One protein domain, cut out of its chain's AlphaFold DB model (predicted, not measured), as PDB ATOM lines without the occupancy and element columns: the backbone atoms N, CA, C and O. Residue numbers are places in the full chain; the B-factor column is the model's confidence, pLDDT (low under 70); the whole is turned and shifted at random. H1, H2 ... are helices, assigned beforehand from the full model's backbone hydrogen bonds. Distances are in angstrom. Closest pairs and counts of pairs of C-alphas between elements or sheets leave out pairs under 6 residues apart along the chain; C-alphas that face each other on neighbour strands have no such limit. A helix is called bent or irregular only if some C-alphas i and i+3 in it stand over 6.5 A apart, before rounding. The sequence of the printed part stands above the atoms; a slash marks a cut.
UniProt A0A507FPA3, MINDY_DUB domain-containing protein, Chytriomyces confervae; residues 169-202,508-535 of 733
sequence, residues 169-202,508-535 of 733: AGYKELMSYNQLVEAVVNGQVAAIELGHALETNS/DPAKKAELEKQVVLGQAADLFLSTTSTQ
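This is residues 169 to 202 and 508 to 535 of the 733 residues of the protein "MINDY_DUB domain-containing protein" of Chytriomyces confervae (UniProt A0A507FPA3). Two long helices, H1 and H2, cross as a lopsided X, touching where Val 184 of H1 meets Gly 522 of H2. A short stretch with no named element, residues 169 to 176, leads into H1, and residues 530 to 535, of which 530 and 531 belong to H2, stick out at the other end of the printed part. The printed part has 62 residues with two named helices, H1 then H2, and no named strand; its class is all helix. The whole is only just loose, close to compact, with a radius of gyration of the C-alphas of 12.9 A, and its outline is a rod spanning 43 by 19 by 15 A.

Start at Ala 169 and read on to H1, residues 177 to 202; past the cut you reach H2, residues 509 to 531. The two helices touch, with 37 pairs of C-alphas within 8 A. Look for their closest C-alphas at Val 184 and Gly 522, 3.9 A apart. Their lines stand at a steep tilt of 46 degrees, and they run opposite ways. Their centres are 8.1 A apart. In H2 every O i to N i+4 pair is within hydrogen-bond range; in H1, 21 of 22 are.

Find C-alpha 177 at (184.716, 116.262, 216.238); from there H1 runs 38.0 A to C-alpha 202 at (150.728, 132.975, 212.962). Then find C-alpha 509 at (161.900, 132.720, 227.525), where H2 begins; it runs 32.8 A to C-alpha 531 at (186.288, 126.143, 206.581). Neither helix is bent.

The two C-alphas farthest apart are those of Ser 202 and Gln 535, 43.6 A. Residues 203 to 507 are not printed, and C-alphas 202 and 508 are 17.2 A apart across this cut, which lies in the link from H1 to H2. Residues 530 to 535 stand free. The mean pLDDT of the printed part is 81.9; look for values under 70 at residues 169 to 174 and at residues 197 to 202, the latter belonging to H1.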
ATOM      1  N   ALA A 169     179.839 132.423 222.107       57.16
ATOM      2  CA  ALA A 169     179.812 131.888 223.467       57.16
ATOM      3  C   ALA A 169     179.596 130.363 223.438       57.16
ATOM      4  O   ALA A 169     178.588 129.890 222.918       57.16
ATOM      5  N   GLY A 170     180.537 129.604 224.006       59.78
ATOM      6  CA  GLY A 170     180.432 128.149 224.163       59.78
ATOM      7  C   GLY A 170     181.123 127.286 223.098       59.78
ATOM      8  O   GLY A 170     181.268 126.097 223.342       59.78
ATOM      9  N   TYR A 171     181.642 127.809 221.972       62.81
ATOM     10  CA  TYR A 171     182.383 126.928 221.035       62.81
ATOM     11  C   TYR A 171     183.642 126.325 221.687       62.81
ATOM     12  O   TYR A 171     184.030 125.219 221.343       62.81
ATOM     13  N   LYS A 172     184.251 127.018 222.666       62.84
ATOM     14  CA  LYS A 172     185.398 126.514 223.450       62.84
ATOM     15  C   LYS A 172     185.059 125.313 224.342       62.84
ATOM     16  O   LYS A 172     185.963 124.748 224.944       62.84
ATOM     17  N   GLU A 173     183.782 124.962 224.471       68.88
ATOM     18  CA  GLU A 173     183.314 123.775 225.192       68.88
ATOM     19  C   GLU A 173     183.176 122.566 224.240       68.88
ATOM     20  O   GLU A 173     183.135 121.427 224.700       68.88
ATOM     21  N   LEU A 174     183.161 122.797 222.917       69.75
ATOM     22  CA  LEU A 174     183.148 121.764 221.879       69.75
ATOM     23  C   LEU A 174     184.589 121.390 221.513       69.75
ATOM     24  O   LEU A 174     185.184 121.945 220.590       69.75
ATOM     25  N   MET A 175     185.157 120.461 222.275       80.31
ATOM     26  CA  MET A 175     186.554 120.058 222.128       80.31
ATOM     27  C   MET A 175     186.773 119.002 221.043       80.31
ATOM     28  O   MET A 175     187.871 118.963 220.502       80.31
ATOM     29  N   SER A 176     185.781 118.157 220.726       91.75
ATOM     30  CA  SER A 176     185.935 117.005 219.817       91.75
ATOM     31  C   SER A 176     185.063 117.046 218.555       91.75
ATOM     32  O   SER A 176     184.037 117.728 218.511       91.75
ATOM     33  N   TYR A 177     185.455 116.306 217.510       92.06
ATOM     34  CA  TYR A 177     184.716 116.262 216.238       92.06
ATOM     35  C   TYR A 177     183.262 115.804 216.424       92.06
ATOM     36  O   TYR A 177     182.346 116.469 215.939       92.06
ATOM     37  N   ASN A 178     183.026 114.748 217.211       93.00
ATOM     38  CA  ASN A 178     181.667 114.294 217.532       93.00
ATOM     39  C   ASN A 178     180.826 115.387 218.221       93.00
ATOM     40  O   ASN A 178     179.651 115.539 217.893       93.00
ATOM     41  N   GLN A 179     181.419 116.192 219.114       91.31
ATOM     42  CA  GLN A 179     180.724 117.307 219.777       91.31
ATOM     43  C   GLN A 179     180.361 118.436 218.801       91.31
ATOM     44  O   GLN A 179     179.292 119.031 218.926       91.31
ATOM     45  N   LEU A 180     181.209 118.723 217.805       90.19
ATOM     46  CA  LEU A 180     180.863 119.671 216.740       90.19
ATOM     47  C   LEU A 180     179.718 119.150 215.869       90.19
ATOM     48  O   LEU A 180     178.778 119.895 215.602       90.19
ATOM     49  N   VAL A 181     179.769 117.885 215.441       91.50
ATOM     50  CA  VAL A 181     178.706 117.271 214.626       91.50
ATOM     51  C   VAL A 181     177.379 117.257 215.391       91.50
ATOM     52  O   VAL A 181     176.349 117.642 214.835       91.50
ATOM     53  N   GLU A 182     177.396 116.907 216.680       92.56
ATOM     54  CA  GLU A 182     176.226 117.013 217.554       92.56
ATOM     55  C   GLU A 182     175.719 118.463 217.655       92.56
ATOM     56  O   GLU A 182     174.518 118.699 217.520       92.56
ATOM     57  N   ALA A 183     176.604 119.451 217.819       90.62
ATOM     58  CA  ALA A 183     176.215 120.859 217.863       90.62
ATOM     59  C   ALA A 183     175.583 121.350 216.548       90.62
ATOM     60  O   ALA A 183     174.604 122.097 216.597       90.62
ATOM     61  N   VAL A 184     176.075 120.910 215.381       91.56
ATOM     62  CA  VAL A 184     175.444 121.199 214.076       91.56
ATOM     63  C   VAL A 184     174.026 120.629 214.029       91.56
ATOM     64  O   VAL A 184     173.089 121.356 213.696       91.56
ATOM     65  N   VAL A 185     173.841 119.357 214.397       93.50
ATOM     66  CA  VAL A 185     172.521 118.701 214.390       93.50
ATOM     67  C   VAL A 185     171.565 119.373 215.380       93.50
ATOM     68  O   VAL A 185     170.450 119.736 215.002       93.50
ATOM     69  N   ASN A 186     172.003 119.618 216.616       91.38
ATOM     70  CA  ASN A 186     171.193 120.279 217.641       91.38
ATOM     71  C   ASN A 186     170.834 121.720 217.237       91.38
ATOM     72  O   ASN A 186     169.688 122.130 217.404       91.38
ATOM     73  N   GLY A 187     171.752 122.466 216.612       90.69
ATOM     74  CA  GLY A 187     171.470 123.795 216.067       90.69
ATOM     75  C   GLY A 187     170.471 123.788 214.903       90.69
ATOM     76  O   GLY A 187     169.623 124.676 214.817       90.69
ATOM     77  N   GLN A 188     170.503 122.768 214.037       89.69
ATOM     78  CA  GLN A 188     169.498 122.585 212.982       89.69
ATOM     79  C   GLN A 188     168.114 122.247 213.562       89.69
ATOM     80  O   GLN A 188     167.118 122.844 213.151       89.69
ATOM     81  N   VAL A 189     168.042 121.352 214.555       91.75
ATOM     82  CA  VAL A 189     166.791 121.018 215.264       91.75
ATOM     83  C   VAL A 189     166.231 122.243 215.995       91.75
ATOM     84  O   VAL A 189     165.046 122.548 215.861       91.75
ATOM     85  N   ALA A 190     167.077 123.006 216.690       90.19
ATOM     86  CA  ALA A 190     166.683 124.227 217.387       90.19
ATOM     87  C   ALA A 190     166.157 125.317 216.433       90.19
ATOM     88  O   ALA A 190     165.184 126.002 216.756       90.19
ATOM     89  N   ALA A 191     166.735 125.443 215.232       87.12
ATOM     90  CA  ALA A 191     166.240 126.357 214.201       87.12
ATOM     91  C   ALA A 191     164.841 125.955 213.698       87.12
ATOM     92  O   ALA A 191     163.996 126.824 213.473       87.12
ATOM     93  N   ILE A 192     164.577 124.649 213.563       87.00
ATOM     94  CA  ILE A 192     163.258 124.118 213.188       87.00
ATOM     95  C   ILE A 192     162.239 124.352 214.313       87.00
ATOM     96  O   ILE A 192     161.141 124.832 214.036       87.00
ATOM     97  N   GLU A 193     162.592 124.102 215.580       87.12
ATOM     98  CA  GLU A 193     161.703 124.387 216.717       87.12
ATOM     99  C   GLU A 193     161.340 125.878 216.824       87.12
ATOM    100  O   GLU A 193     160.164 126.212 216.993       87.12
ATOM    101  N   LEU A 194     162.314 126.783 216.674       84.56
ATOM    102  CA  LEU A 194     162.062 128.229 216.653       84.56
ATOM    103  C   LEU A 194     161.209 128.649 215.440       84.56
ATOM    104  O   LEU A 194     160.363 129.536 215.570       84.56
ATOM    105  N   GLY A 195     161.371 127.990 214.287       78.25
ATOM    106  CA  GLY A 195     160.523 128.172 213.105       78.25
ATOM    107  C   GLY A 195     159.070 127.751 213.345       78.25
ATOM    108  O   GLY A 195     158.154 128.557 213.173       78.25
ATOM    109  N   HIS A 196     158.845 126.530 213.836       74.81
ATOM    110  CA  HIS A 196     157.506 126.035 214.176       74.81
ATOM    111  C   HIS A 196     156.838 126.885 215.275       74.81
ATOM    112  O   HIS A 196     155.623 127.096 215.241       74.81
ATOM    113  N   ALA A 197     157.612 127.443 216.216       62.50
ATOM    114  CA  ALA A 197     157.114 128.388 217.217       62.50
ATOM    115  C   ALA A 197     156.647 129.729 216.613       62.50
ATOM    116  O   ALA A 197     155.818 130.410 217.215       62.50
ATOM    117  N   LEU A 198     157.123 130.126 215.429       59.66
ATOM    118  CA  LEU A 198     156.608 131.289 214.696       59.66
ATOM    119  C   LEU A 198     155.358 130.926 213.874       59.66
ATOM    120  O   LEU A 198     154.368 131.659 213.908       59.66
ATOM    121  N   GLU A 199     155.357 129.777 213.194       58.75
ATOM    122  CA  GLU A 199     154.228 129.329 212.360       58.75
ATOM    123  C   GLU A 199     152.967 129.045 213.190       58.75
ATOM    124  O   GLU A 199     151.883 129.550 212.876       58.75
ATOM    125  N   THR A 200     153.103 128.336 214.315       56.03
ATOM    126  CA  THR A 200     151.994 128.092 215.258       56.03
ATOM    127  C   THR A 200     151.393 129.389 215.808       56.03
ATOM    128  O   THR A 200     150.171 129.496 215.914       56.03
ATOM    129  N   ASN A 201     152.212 130.415 216.067       50.62
ATOM    130  CA  ASN A 201     151.731 131.740 216.468       50.62
ATOM    131  C   ASN A 201     150.991 132.481 215.347       50.62
ATOM    132  O   ASN A 201     149.989 133.141 215.614       50.62
ATOM    133  N   SER A 202     151.431 132.351 214.092       48.88
ATOM    134  CA  SER A 202     150.728 132.975 212.962       48.88
ATOM    135  C   SER A 202     149.322 132.395 212.731       48.88
ATOM    136  O   SER A 202     148.421 133.136 212.342       48.88
ATOM    137  N   ASP A 508     158.396 129.588 226.472       83.38
ATOM    138  CA  ASP A 508     159.140 129.995 227.667       83.38
ATOM    139  C   ASP A 508     160.430 130.753 227.274       83.38
ATOM    140  O   ASP A 508     161.215 130.222 226.479       83.38
ATOM    141  N   PRO A 509     160.686 131.963 227.813       83.25
ATOM    142  CA  PRO A 509     161.900 132.720 227.525       83.25
ATOM    143  C   PRO A 509     163.206 131.970 227.814       83.25
ATOM    144  O   PRO A 509     164.182 132.210 227.107       83.25
ATOM    145  N   ALA A 510     163.244 131.066 228.803       85.31
ATOM    146  CA  ALA A 510     164.448 130.280 229.076       85.31
ATOM    147  C   ALA A 510     164.666 129.190 228.010       85.31
ATOM    148  O   ALA A 510     165.747 129.145 227.421       85.31
ATOM    149  N   LYS A 511     163.639 128.392 227.665       87.06
ATOM    150  CA  LYS A 511     163.720 127.453 226.528       87.06
ATOM    151  C   LYS A 511     164.085 128.179 225.232       87.06
ATOM    152  O   LYS A 511     164.932 127.692 224.488       87.06
ATOM    153  N   LYS A 512     163.490 129.347 224.965       84.38
ATOM    154  CA  LYS A 512     163.815 130.153 223.782       84.38
ATOM    155  C   LYS A 512     165.305 130.504 223.732       84.38
ATOM    156  O   LYS A 512     165.941 130.251 222.714       84.38
ATOM    157  N   ALA A 513     165.848 131.072 224.809       85.75
ATOM    158  CA  ALA A 513     167.243 131.510 224.855       85.75
ATOM    159  C   ALA A 513     168.232 130.341 224.682       85.75
ATOM    160  O   ALA A 513     169.266 130.505 224.038       85.75
ATOM    161  N   GLU A 514     167.899 129.155 225.200       87.12
ATOM    162  CA  GLU A 514     168.706 127.946 225.000       87.12
ATOM    163  C   GLU A 514     168.646 127.443 223.546       87.12
ATOM    164  O   GLU A 514     169.685 127.121 222.975       87.12
ATOM    165  N   LEU A 515     167.480 127.463 222.886       88.25
ATOM    166  CA  LEU A 515     167.406 127.158 221.450       88.25
ATOM    167  C   LEU A 515     168.172 128.191 220.605       88.25
ATOM    168  O   LEU A 515     168.894 127.813 219.687       88.25
ATOM    169  N   GLU A 516     168.070 129.487 220.917       86.75
ATOM    170  CA  GLU A 516     168.839 130.539 220.231       86.75
ATOM    171  C   GLU A 516     170.357 130.328 220.402       86.75
ATOM    172  O   GLU A 516     171.104 130.443 219.428       86.75
ATOM    173  N   LYS A 517     170.814 129.927 221.599       86.88
ATOM    174  CA  LYS A 517     172.206 129.515 221.853       86.88
ATOM    175  C   LYS A 517     172.602 128.315 220.983       86.88
ATOM    176  O   LYS A 517     173.655 128.359 220.351       86.88
ATOM    177  N   GLN A 518     171.773 127.271 220.919       87.38
ATOM    178  CA  GLN A 518     172.049 126.064 220.130       87.38
ATOM    179  C   GLN A 518     172.120 126.351 218.624       87.38
ATOM    180  O   GLN A 518     173.026 125.848 217.962       87.38
ATOM    181  N   VAL A 519     171.250 127.213 218.081       87.19
ATOM    182  CA  VAL A 519     171.328 127.661 216.675       87.19
ATOM    183  C   VAL A 519     172.666 128.342 216.383       87.19
ATOM    184  O   VAL A 519     173.332 127.989 215.410       87.19
ATOM    185  N   VAL A 520     173.081 129.300 217.219       84.75
ATOM    186  CA  VAL A 520     174.340 130.039 217.019       84.75
ATOM    187  C   VAL A 520     175.557 129.121 217.179       84.75
ATOM    188  O   VAL A 520     176.513 129.229 216.413       84.75
ATOM    189  N   LEU A 521     175.515 128.181 218.126       86.31
ATOM    190  CA  LEU A 521     176.580 127.203 218.348       86.31
ATOM    191  C   LEU A 521     176.708 126.205 217.182       86.31
ATOM    192  O   LEU A 521     177.817 125.948 216.717       86.31
ATOM    193  N   GLY A 522     175.590 125.704 216.651       86.25
ATOM    194  CA  GLY A 522     175.585 124.836 215.471       86.25
ATOM    195  C   GLY A 522     176.062 125.546 214.204       86.25
ATOM    196  O   GLY A 522     176.800 124.961 213.417       86.25
ATOM    197  N   GLN A 523     175.733 126.832 214.036       84.69
ATOM    198  CA  GLN A 523     176.287 127.665 212.958       84.69
ATOM    199  C   GLN A 523     177.800 127.897 213.112       84.69
ATOM    200  O   GLN A 523     178.510 127.945 212.108       84.69
ATOM    201  N   ALA A 524     178.314 128.005 214.344       83.88
ATOM    202  CA  ALA A 524     179.752 128.085 214.606       83.88
ATOM    203  C   ALA A 524     180.477 126.798 214.181       83.88
ATOM    204  O   ALA A 524     181.507 126.859 213.509       83.88
ATOM    205  N   ALA A 525     179.914 125.645 214.552       86.62
ATOM    206  CA  ALA A 525     180.460 124.331 214.236       86.62
ATOM    207  C   ALA A 525     180.423 124.035 212.726       86.62
ATOM    208  O   ALA A 525     181.441 123.638 212.164       86.62
ATOM    209  N   ASP A 526     179.303 124.309 212.047       86.94
ATOM    210  CA  ASP A 526     179.165 124.145 210.590       86.94
ATOM    211  C   ASP A 526     180.159 125.039 209.827       86.94
ATOM    212  O   ASP A 526     180.838 124.587 208.899       86.94
ATOM    213  N   LEU A 527     180.338 126.291 210.270       85.19
ATOM    214  CA  LEU A 527     181.327 127.201 209.692       85.19
ATOM    215  C   LEU A 527     182.765 126.707 209.904       85.19
ATOM    216  O   LEU A 527     183.563 126.785 208.971       85.19
ATOM    217  N   PHE A 528     183.115 126.181 211.081       85.38
ATOM    218  CA  PHE A 528     184.449 125.620 211.309       85.38
ATOM    219  C   PHE A 528     184.705 124.378 210.453       85.38
ATOM    220  O   PHE A 528     185.696 124.348 209.722       85.38
ATOM    221  N   LEU A 529     183.807 123.386 210.498       87.81
ATOM    222  CA  LEU A 529     183.947 122.128 209.757       87.81
ATOM    223  C   LEU A 529     184.039 122.374 208.242       87.81
ATOM    224  O   LEU A 529     184.865 121.765 207.565       87.81
ATOM    225  N   SER A 530     183.250 123.313 207.707       86.56
ATOM    226  CA  SER A 530     183.304 123.675 206.284       86.56
ATOM    227  C   SER A 530     184.536 124.509 205.901       86.56
ATOM    228  O   SER A 530     185.035 124.360 204.784       86.56
ATOM    229  N   THR A 531     185.066 125.339 206.810       84.56
ATOM    230  CA  THR A 531     186.288 126.143 206.581       84.56
ATOM    231  C   THR A 531     187.569 125.313 206.712       84.56
ATOM    232  O   THR A 531     188.545 125.587 206.023       84.56
ATOM    233  N   THR A 532     187.573 124.284 207.563       85.44
ATOM    234  CA  THR A 532     188.747 123.437 207.869       85.44
ATOM    235  C   THR A 532     188.617 122.009 207.323       85.44
ATOM    236  O   THR A 532     189.217 121.067 207.837       85.44
ATOM    237  N   SER A 533     187.853 121.848 206.239       86.88
ATOM    238  CA  SER A 533     187.493 120.559 205.626       86.88
ATOM    239  C   SER A 533     188.675 119.728 205.097       86.88
ATOM    240  O   SER A 533     188.514 118.543 204.826       86.88
ATOM    241  N   THR A 534     189.874 120.310 205.006       86.56
ATOM    242  CA  THR A 534     191.142 119.625 204.692       86.56
ATOM    243  C   THR A 534     191.743 118.846 205.875       86.56
ATOM    244  O   THR A 534     192.791 118.211 205.701       86.56
ATOM    245  N   GLN A 535     191.137 118.955 207.068       91.44
ATOM    246  CA  GLN A 535     191.562 118.388 208.361       91.44
ATOM    247  C   GLN A 535     193.020 118.701 208.748       91.44
ATOM    248  O   GLN A 535     193.669 117.966 209.494       91.44
TER     249      GLN A 535